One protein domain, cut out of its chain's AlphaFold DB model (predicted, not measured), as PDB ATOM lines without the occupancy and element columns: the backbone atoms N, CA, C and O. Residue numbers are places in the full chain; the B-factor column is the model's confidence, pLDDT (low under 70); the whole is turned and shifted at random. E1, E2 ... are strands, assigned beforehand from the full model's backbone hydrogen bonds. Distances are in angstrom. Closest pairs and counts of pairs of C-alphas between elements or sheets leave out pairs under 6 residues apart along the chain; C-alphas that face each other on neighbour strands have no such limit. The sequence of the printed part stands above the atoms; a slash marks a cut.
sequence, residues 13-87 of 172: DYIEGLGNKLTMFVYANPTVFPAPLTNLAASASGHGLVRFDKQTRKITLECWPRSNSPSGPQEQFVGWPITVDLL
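This is residues 13 to 87 of the 172 residues of an uncharacterized protein of Verrucomicrobia subdivision 3 bacterium (UniProt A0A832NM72). With little regular structure, this loose, flat model has a three-stranded sheet, E3 to E5, and, well off it, a small hairpin, E1 and E2, joined to it by a long loop, residues 25 to 45. Five named strands, E1 E2 E3 E4 E5, hold 26 of the 75 printed residues: all strand, both sheets antiparallel, order E1 - E2 and E3 - E4 - E5. The radius of gyration of the C-alphas is 14.9 A; the spans are 44 by 39 by 15 A.

E1, residues 13 to 15, and E2, residues 21 to 24, form an antiparallel hairpin; N 14 and O 22, within hydrogen-bond range, are 2.8 A apart. E3, residues 46 to 52, is apart from both. With E4, residues 58 to 65, and E5, residues 82 to 85, it makes a meander, each strand the antiparallel neighbour of the one before. N 51 and O 60 are 2.8 A apart, as are N 59 and O 84.

E1 begins at C-alpha 13 (425.737, 442.303, 403.353). From first to last C-alpha, E3 is 20.1 A and E4 23.0 A. E5 ends at C-alpha 85 (441.681, 439.075, 392.372).

The C-alphas farthest apart, of Pro 36 and Gln 55, are 45.4 A apart. The printed part has no cut. The links E2 to E3 and E4 to E5 are long. Residues 32 to 42 and 73 have pLDDT under 70.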
ATOM      1  N   ASP A  13     425.153 441.418 402.339       95.06
ATOM      2  CA  ASP A  13     425.737 442.303 403.353       95.06
ATOM      3  C   ASP A  13     425.143 442.089 404.752       95.06
ATOM      4  O   ASP A  13     423.923 442.164 404.941       95.06
ATOM      5  N   TYR A  14     426.022 441.946 405.745       94.25
ATOM      6  CA  TYR A  14     425.706 441.745 407.157       94.25
ATOM      7  C   TYR A  14     426.545 442.648 408.068       94.25
ATOM      8  O   TYR A  14     427.584 443.188 407.683       94.25
ATOM      9  N   ILE A  15     426.086 442.773 409.309       94.75
ATOM     10  CA  ILE A  15     426.882 443.253 410.437       94.75
ATOM     11  C   ILE A  15     427.003 442.064 411.385       94.75
ATOM     12  O   ILE A  15     425.979 441.518 411.798       94.75
ATOM     13  N   GLU A  16     428.222 441.611 411.662       91.19
ATOM     14  CA  GLU A  16     428.430 440.490 412.584       91.19
ATOM     15  C   GLU A  16     428.361 440.925 414.057       91.19
ATOM     16  O   GLU A  16     428.174 442.102 414.362       91.19
ATOM     17  N   GLY A  17     428.453 439.964 414.980       90.75
ATOM     18  CA  GLY A  17     428.207 440.168 416.411       90.75
ATOM     19  C   GLY A  17     429.120 441.188 417.107       90.75
ATOM     20  O   GLY A  17     428.703 441.766 418.108       90.75
ATOM     21  N   LEU A  18     430.322 441.451 416.588       94.88
ATOM     22  CA  LEU A  18     431.244 442.488 417.073       94.88
ATOM     23  C   LEU A  18     431.045 443.845 416.371       94.88
ATOM     24  O   LEU A  18     431.791 444.788 416.631       94.88
ATOM     25  N   GLY A  19     430.040 443.973 415.500       93.94
ATOM     26  CA  GLY A  19     429.694 445.219 414.815       93.94
ATOM     27  C   GLY A  19     430.447 445.468 413.506       93.94
ATOM     28  O   GLY A  19     430.231 446.509 412.877       93.94
ATOM     29  N   ASN A  20     431.303 444.548 413.050       94.00
ATOM     30  CA  ASN A  20     431.992 444.703 411.772       94.00
ATOM     31  C   ASN A  20     431.034 444.464 410.603       94.00
ATOM     32  O   ASN A  20     430.191 443.566 410.626       94.00
ATOM     33  N   LYS A  21     431.190 445.259 409.542       91.81
ATOM     34  CA  LYS A  21     430.472 445.051 408.281       91.81
ATOM     35  C   LYS A  21     431.171 443.954 407.486       91.81
ATOM     36  O   LYS A  21     432.377 444.041 407.264       91.81
ATOM     37  N   LEU A  22     430.414 442.969 407.021       91.94
ATOM     38  CA  LEU A  22     430.907 441.910 406.146       91.94
ATOM     39  C   LEU A  22     429.954 441.676 404.984       91.94
ATOM     40  O   LEU A  22     428.753 441.914 405.088       91.94
ATOM     41  N   THR A  23     430.498 441.135 403.905       91.81
ATOM     42  CA  THR A  23     429.724 440.651 402.767       91.81
ATOM     43  C   THR A  23     429.952 439.147 402.657       91.81
ATOM     44  O   THR A  23     431.070 438.691 402.420       91.81
ATOM     45  N   MET A  24     428.898 438.365 402.883       93.44
ATOM     46  CA  MET A  24     428.909 436.909 402.807       93.44
ATOM     47  C   MET A  24     428.702 436.478 401.354       93.44
ATOM     48  O   MET A  24     427.599 436.610 400.825       93.44
ATOM     49  N   PHE A  25     429.748 435.960 400.711       93.25
ATOM     50  CA  PHE A  25     429.666 435.462 399.331       93.25
ATOM     51  C   PHE A  25     429.139 434.028 399.259       93.25
ATOM     52  O   PHE A  25     428.309 433.721 398.408       93.25
ATOM     53  N   VAL A  26     429.617 433.164 400.156       94.38
ATOM     54  CA  VAL A  26     429.273 431.739 400.261       94.38
ATOM     55  C   VAL A  26     429.482 431.268 401.697       94.38
ATOM     56  O   VAL A  26     430.276 431.853 402.433       94.38
ATOM     57  N   TYR A  27     428.805 430.193 402.090       92.75
ATOM     58  CA  TYR A  27     428.981 429.546 403.389       92.75
ATOM     59  C   TYR A  27     428.701 428.044 403.275       92.75
ATOM     60  O   TYR A  27     428.031 427.595 402.349       92.75
ATOM     61  N   ALA A  28     429.211 427.268 404.229       91.44
ATOM     62  CA  ALA A  28     428.940 425.840 404.359       91.44
ATOM     63  C   ALA A  28     428.586 425.548 405.822       91.44
ATOM     64  O   ALA A  28     429.440 425.184 406.624       91.44
ATOM     65  N   ASN A  29     427.321 425.780 406.174       88.56
ATOM     66  CA  ASN A  29     426.812 425.550 407.526       88.56
ATOM     67  C   ASN A  29     426.073 424.204 407.584       88.56
ATOM     68  O   ASN A  29     425.418 423.839 406.604       88.56
ATOM     69  N   PRO A  30     426.124 423.476 408.713       81.12
ATOM     70  CA  PRO A  30     425.319 422.274 408.893       81.12
ATOM     71  C   PRO A  30     423.825 422.620 408.868       81.12
ATOM     72  O   PRO A  30     423.402 423.619 409.449       81.12
ATOM     73  N   THR A  31     423.013 421.786 408.218       71.44
ATOM     74  CA  THR A  31     421.547 421.950 408.164       71.44
ATOM     75  C   THR A  31     420.835 421.281 409.339       71.44
ATOM     76  O   THR A  31     419.713 421.647 409.676       71.44
ATOM     77  N   VAL A  32     421.501 420.330 409.994       68.75
ATOM     78  CA  VAL A  32     421.067 419.680 411.232       68.75
ATOM     79  C   VAL A  32     422.298 419.571 412.116       68.75
ATOM     80  O   VAL A  32     423.335 419.115 411.645       68.75
ATOM     81  N   PHE A  33     422.207 419.984 413.381       59.66
ATOM     82  CA  PHE A  33     423.259 419.729 414.364       59.66
ATOM     83  C   PHE A  33     423.108 418.266 414.804       59.66
ATOM     84  O   PHE A  33     422.210 417.972 415.598       59.66
ATOM     85  N   PRO A  34     423.880 417.305 414.263       56.44
ATOM     86  CA  PRO A  34     423.666 415.913 414.588       56.44
ATOM     87  C   PRO A  34     424.382 415.692 415.915       56.44
ATOM     88  O   PRO A  34     425.601 415.549 415.965       56.44
ATOM     89  N   ALA A  35     423.638 415.751 417.012       57.25
ATOM     90  CA  ALA A  35     424.066 415.130 418.251       57.25
ATOM     91  C   ALA A  35     423.378 413.756 418.314       57.25
ATOM     92  O   ALA A  35     422.149 413.719 418.392       57.25
ATOM     93  N   PRO A  36     424.122 412.633 418.266       64.88
ATOM     94  CA  PRO A  36     425.578 412.502 418.099       64.88
ATOM     95  C   PRO A  36     426.061 412.748 416.652       64.88
ATOM     96  O   PRO A  36     425.288 412.580 415.712       64.88
ATOM     97  N   LEU A  37     427.349 413.100 416.473       61.94
ATOM     98  CA  LEU A  37     428.024 413.357 415.177       61.94
ATOM     99  C   LEU A  37     428.201 412.072 414.334       61.94
ATOM    100  O   LEU A  37     429.293 411.745 413.876       61.94
ATOM    101  N   THR A  38     427.139 411.293 414.153       66.19
ATOM    102  CA  THR A  38     427.156 410.027 413.406       66.19
ATOM    103  C   THR A  38     427.068 410.242 411.899       66.19
ATOM    104  O   THR A  38     427.463 409.363 411.137       66.19
ATOM    105  N   ASN A  39     426.609 411.417 411.456       66.38
ATOM    106  CA  ASN A  39     426.548 411.792 410.048       66.38
ATOM    107  C   ASN A  39     427.485 412.976 409.753       66.38
ATOM    108  O   ASN A  39     427.093 414.140 409.840       66.38
ATOM    109  N   LEU A  40     428.726 412.655 409.373       64.31
ATOM    110  CA  LEU A  40     429.767 413.634 409.035       64.31
ATOM    111  C   LEU A  40     429.441 414.481 407.791       64.31
ATOM    112  O   LEU A  40     430.005 415.560 407.621       64.31
ATOM    113  N   ALA A  41     428.544 414.008 406.918       66.69
ATOM    114  CA  ALA A  41     428.086 414.783 405.769       66.69
ATOM    115  C   ALA A  41     427.085 415.873 406.199       66.69
ATOM    116  O   ALA A  41     427.164 417.005 405.729       66.69
ATOM    117  N   ALA A  42     426.193 415.564 407.147       67.50
ATOM    118  CA  ALA A  42     425.216 416.518 407.679       67.50
ATOM    119  C   ALA A  42     425.840 417.593 408.589       67.50
ATOM    120  O   ALA A  42     425.278 418.678 408.738       67.50
ATOM    121  N   SER A  43     427.015 417.325 409.167       72.12
ATOM    122  CA  SER A  43     427.731 418.266 410.036       72.12
ATOM    123  C   SER A  43     428.512 419.350 409.285       72.12
ATOM    124  O   SER A  43     429.232 420.110 409.933       72.12
ATOM    125  N   ALA A  44     428.423 419.411 407.946       84.12
ATOM    126  CA  ALA A  44     429.244 420.286 407.099       84.12
ATOM    127  C   ALA A  44     430.749 420.195 407.431       84.12
ATOM    128  O   ALA A  44     431.508 421.155 407.307       84.12
ATOM    129  N   SER A  45     431.197 419.026 407.899       86.19
ATOM    130  CA  SER A  45     432.588 418.814 408.276       86.19
ATOM    131  C   SER A  45     433.462 418.697 407.036       86.19
ATOM    132  O   SER A  45     433.124 417.998 406.081       86.19
ATOM    133  N   GLY A  46     434.617 419.351 407.072       88.62
ATOM    134  CA  GLY A  46     435.436 419.517 405.886       88.62
ATOM    135  C   GLY A  46     436.778 420.173 406.149       88.62
ATOM    136  O   GLY A  46     437.223 420.274 407.292       88.62
ATOM    137  N   HIS A  47     437.419 420.608 405.073       90.69
ATOM    138  CA  HIS A  47     438.655 421.379 405.104       90.69
ATOM    139  C   HIS A  47     438.610 422.499 404.062       90.69
ATOM    140  O   HIS A  47     438.015 422.360 402.995       90.69
ATOM    141  N   GLY A  48     439.234 423.627 404.393       93.06
ATOM    142  CA  GLY A  48     439.444 424.722 403.456       93.06
ATOM    143  C   GLY A  48     440.816 424.621 402.801       93.06
ATOM    144  O   GLY A  48     441.780 424.207 403.446       93.06
ATOM    145  N   LEU A  49     440.918 425.036 401.541       94.56
ATOM    146  CA  LEU A  49     442.196 425.226 400.859       94.56
ATOM    147  C   LEU A  49     442.225 426.614 400.224       94.56
ATOM    148  O   LEU A  49     441.238 427.057 399.645       94.56
ATOM    149  N   VAL A  50     443.361 427.304 400.323       96.38
ATOM    150  CA  VAL A  50     443.568 428.587 399.642       96.38
ATOM    151  C   VAL A  50     444.698 428.423 398.639       96.38
ATOM    152  O   VAL A  50     445.824 428.087 399.007       96.38
ATOM    153  N   ARG A  51     444.395 428.658 397.362       95.81
ATOM    154  CA  ARG A  51     445.359 428.603 396.263       95.81
ATOM    155  C   ARG A  51     445.703 430.009 395.806       95.81
ATOM    156  O   ARG A  51     444.825 430.791 395.456       95.81
ATOM    157  N   PHE A  52     446.997 430.299 395.778       96.12
ATOM    158  CA  PHE A  52     447.531 431.558 395.279       96.12
ATOM    159  C   PHE A  52     448.156 431.328 393.909       96.12
ATOM    160  O   PHE A  52     449.243 430.752 393.810       96.12
ATOM    161  N   ASP A  53     447.500 431.812 392.860       95.75
ATOM    162  CA  ASP A  53     448.128 431.914 391.552       95.75
ATOM    163  C   ASP A  53     449.000 433.172 391.532       95.75
ATOM    164  O   ASP A  53     448.532 434.307 391.417       95.75
ATOM    165  N   LYS A  54     450.309 432.969 391.681       91.25
ATOM    166  CA  LYS A  54     451.279 434.067 391.723       91.25
ATOM    167  C   LYS A  54     451.448 434.764 390.374       91.25
ATOM    168  O   LYS A  54     451.918 435.896 390.379       91.25
ATOM    169  N   GLN A  55     451.101 434.120 389.259       91.19
ATOM    170  CA  GLN A  55     451.201 434.719 387.930       91.19
ATOM    171  C   GLN A  55     450.000 435.628 387.674       91.19
ATOM    172  O   GLN A  55     450.173 436.792 387.322       91.19
ATOM    173  N   THR A  56     448.786 435.127 387.923       93.25
ATOM    174  CA  THR A  56     447.548 435.879 387.660       93.25
ATOM    175  C   THR A  56     447.079 436.738 388.834       93.25
ATOM    176  O   THR A  56     446.152 437.522 388.671       93.25
ATOM    177  N   ARG A  57     447.712 436.616 390.010       93.88
ATOM    178  CA  ARG A  57     447.343 437.301 391.268       93.88
ATOM    179  C   ARG A  57     445.939 436.952 391.771       93.88
ATOM    180  O   ARG A  57     445.380 437.671 392.599       93.88
ATOM    181  N   LYS A  58     445.395 435.824 391.316       96.69
ATOM    182  CA  LYS A  58     444.115 435.293 391.779       96.69
ATOM    183  C   LYS A  58     444.298 434.442 393.030       96.69
ATOM    184  O   LYS A  58     445.275 433.706 393.180       96.69
ATOM    185  N   ILE A  59     443.330 434.556 393.926       97.06
ATOM    186  CA  ILE A  59     443.230 433.814 395.175       97.06
ATOM    187  C   ILE A  59     441.957 432.985 395.082       97.06
ATOM    188  O   ILE A  59     440.856 433.535 395.059       97.06
ATOM    189  N   THR A  60     442.105 431.668 395.012       97.25
ATOM    190  CA  THR A  60     440.980 430.733 394.990       97.25
ATOM    191  C   THR A  60     440.827 430.127 396.372       97.25
ATOM    192  O   THR A  60     441.741 429.479 396.880       97.25
ATOM    193  N   LEU A  61     439.675 430.364 396.986       96.75
ATOM    194  CA  LEU A  61     439.267 429.759 398.238       96.75
ATOM    195  C   LEU A  61     438.369 428.564 397.923       96.75
ATOM    196  O   LEU A  61     437.392 428.686 397.183       96.75
ATOM    197  N   GLU A  62     438.707 427.419 398.494       95.50
ATOM    198  CA  GLU A  62     438.022 426.147 398.314       95.50
ATOM    199  C   GLU A  62     437.480 425.651 399.654       95.50
ATOM    200  O   GLU A  62     438.100 425.876 400.699       95.50
ATOM    201  N   CYS A  63     436.357 424.937 399.626       94.56
ATOM    202  CA  CYS A  63     435.770 424.326 400.815       94.56
ATOM    203  C   CYS A  63     435.265 422.920 400.490       94.56
ATOM    204  O   CYS A  63     434.302 422.735 399.743       94.56
ATOM    205  N   TRP A  64     435.936 421.922 401.054       93.06
ATOM    206  CA  TRP A  64     435.778 420.518 400.702       93.06
ATOM    207  C   TRP A  64     435.087 419.737 401.819       93.06
ATOM    208  O   TRP A  64     435.519 419.848 402.971       93.06
ATOM    209  N   PRO A  65     434.091 418.884 401.511       90.62
ATOM    210  CA  PRO A  65     433.598 417.886 402.455       90.62
ATOM    211  C   PRO A  65     434.725 416.971 402.948       90.62
ATOM    212  O   PRO A  65     435.660 416.665 402.210       90.62
ATOM    213  N   ARG A  66     434.635 416.483 404.189       87.19
ATOM    214  CA  ARG A  66     435.692 415.666 404.820       87.19
ATOM    215  C   ARG A  66     436.028 414.389 404.044       87.19
ATOM    216  O   ARG A  66     437.170 413.948 404.082       87.19
ATOM    217  N   SER A  67     435.037 413.785 403.394       84.12
ATOM    218  CA  SER A  67     435.189 412.572 402.583       84.12
ATOM    219  C   SER A  67     435.838 412.820 401.221       84.12
ATOM    220  O   SER A  67     436.181 411.860 400.535       84.12
ATOM    221  N   ASN A  68     435.972 414.084 400.819       87.50
ATOM    222  CA  ASN A  68     436.429 414.472 399.495       87.50
ATOM    223  C   ASN A  68     437.879 414.962 399.576       87.50
ATOM    224  O   ASN A  68     438.375 415.352 400.629       87.50
ATOM    225  N   SER A  69     438.569 414.914 398.448       82.12
ATOM    226  CA  SER A  69     439.967 415.255 398.256       82.12
ATOM    227  C   SER A  69     440.102 416.157 397.026       82.12
ATOM    228  O   SER A  69     439.502 415.863 395.988       82.12
ATOM    229  N   PRO A  70     440.956 417.194 397.081       81.00
ATOM    230  CA  PRO A  70     441.239 418.054 395.932       81.00
ATOM    231  C   PRO A  70     441.941 417.341 394.762       81.00
ATOM    232  O   PRO A  70     442.159 417.952 393.718       81.00
ATOM    233  N   SER A  71     442.355 416.081 394.940       79.31
ATOM    234  CA  SER A  71     443.134 415.306 393.964       79.31
ATOM    235  C   SER A  71     442.282 414.495 392.972       79.31
ATOM    236  O   SER A  71     442.845 413.738 392.183       79.31
ATOM    237  N   GLY A  72     440.949 414.599 393.017       71.88
ATOM    238  CA  GLY A  72     440.027 413.834 392.165       71.88
ATOM    239  C   GLY A  72     438.826 414.653 391.671       71.88
ATOM    240  O   GLY A  72     438.721 415.835 391.989       71.88
ATOM    241  N   PRO A  73     437.887 414.046 390.917       69.81
ATOM    242  CA  PRO A  73     436.724 414.729 390.329       69.81
ATOM    243  C   PRO A  73     435.601 415.009 391.347       69.81
ATOM    244  O   PRO A  73     434.429 415.063 390.993       69.81
ATOM    245  N   GLN A  74     435.939 415.091 392.631       78.94
ATOM    246  CA  GLN A  74     434.971 415.204 393.717       78.94
ATOM    247  C   GLN A  74     434.478 416.648 393.848       78.94
ATOM    248  O   GLN A  74     435.202 417.593 393.537       78.94
ATOM    249  N   GLU A  75     433.247 416.820 394.321       86.88
ATOM    250  CA  GLU A  75     432.627 418.142 394.428       86.88
ATOM    251  C   GLU A  75     432.973 418.839 395.755       86.88
ATOM    252  O   GLU A  75     433.168 418.199 396.795       86.88
ATOM    253  N   GLN A  76     433.051 420.169 395.708       92.50
ATOM    254  CA  GLN A  76     433.134 421.043 396.880       92.50
ATOM    255  C   GLN A  76     431.731 421.311 397.446       92.50
ATOM    256  O   GLN A  76     430.724 420.901 396.870       92.50
ATOM    257  N   PHE A  77     431.637 422.021 398.573       92.38
ATOM    258  CA  PHE A  77     430.336 422.516 399.027       92.38
ATOM    259  C   PHE A  77     429.705 423.463 397.991       92.38
ATOM    260  O   PHE A  77     430.402 424.168 397.264       92.38
ATOM    261  N   VAL A  78     428.371 423.506 397.946       92.50
ATOM    262  CA  VAL A  78     427.619 424.349 397.000       92.50
ATOM    263  C   VAL A  78     428.097 425.805 397.062       92.50
ATOM    264  O   VAL A  78     428.215 426.390 398.137       92.50
ATOM    265  N   GLY A  79     428.361 426.388 395.891       92.69
ATOM    266  CA  GLY A  79     428.873 427.754 395.748       92.69
ATOM    267  C   GLY A  79     430.401 427.872 395.777       92.69
ATOM    268  O   GLY A  79     430.919 428.921 395.407       92.69
ATOM    269  N   TRP A  80     431.126 426.819 396.157       94.19
ATOM    270  CA  TRP A  80     432.589 426.786 396.138       94.19
ATOM    271  C   TRP A  80     433.127 426.152 394.842       94.19
ATOM    272  O   TRP A  80     432.460 425.293 394.260       94.19
ATOM    273  N   PRO A  81     434.336 426.529 394.386       95.06
ATOM    274  CA  PRO A  81     435.241 427.514 394.981       95.06
ATOM    275  C   PRO A  81     434.886 428.966 394.627       95.06
ATOM    276  O   PRO A  81     434.252 429.238 393.611       95.06
ATOM    277  N   ILE A  82     435.384 429.916 395.423       94.81
ATOM    278  CA  ILE A  82     435.341 431.351 395.105       94.81
ATOM    279  C   ILE A  82     436.735 431.814 394.713       94.81
ATOM    280  O   ILE A  82     437.704 431.561 395.422       94.81
ATOM    281  N   THR A  83     436.842 432.528 393.594       96.19
ATOM    282  CA  THR A  83     438.097 433.154 393.168       96.19
ATOM    283  C   THR A  83     437.973 434.667 393.212       96.19
ATOM    284  O   THR A  83     437.051 435.226 392.619       96.19
ATOM    285  N   VAL A  84     438.925 435.320 393.873       95.06
ATOM    286  CA  VAL A  84     439.053 436.779 393.920       95.06
ATOM    287  C   VAL A  84     440.397 437.224 393.354       95.06
ATOM    288  O   VAL A  84     441.393 436.506 393.440       95.06
ATOM    289  N   ASP A  85     440.439 438.411 392.767       95.12
ATOM    290  CA  ASP A  85     441.681 439.075 392.372       95.12
ATOM    291  C   ASP A  85     442.304 439.796 393.577       95.12
ATOM    292  O   ASP A  85     441.588 440.366 394.403       95.12
ATOM    293  N   LEU A  86     443.637 439.816 393.681       93.81
ATOM    294  CA  LEU A  86     444.354 440.521 394.748       93.81
ATOM    295  C   LEU A  86     443.853 441.962 394.939       93.81
ATOM    296  O   LEU A  86     443.671 442.398 396.078       93.81
ATOM    297  N   LEU A  87     443.591 442.691 393.850       93.69
ATOM    298  CA  LEU A  87     443.144 444.084 393.886       93.69
ATOM    299  C   LEU A  87     441.719 444.246 394.434       93.69
ATOM    300  O   LEU A  87     441.370 445.342 394.878       93.69
TER     301      LEU A  87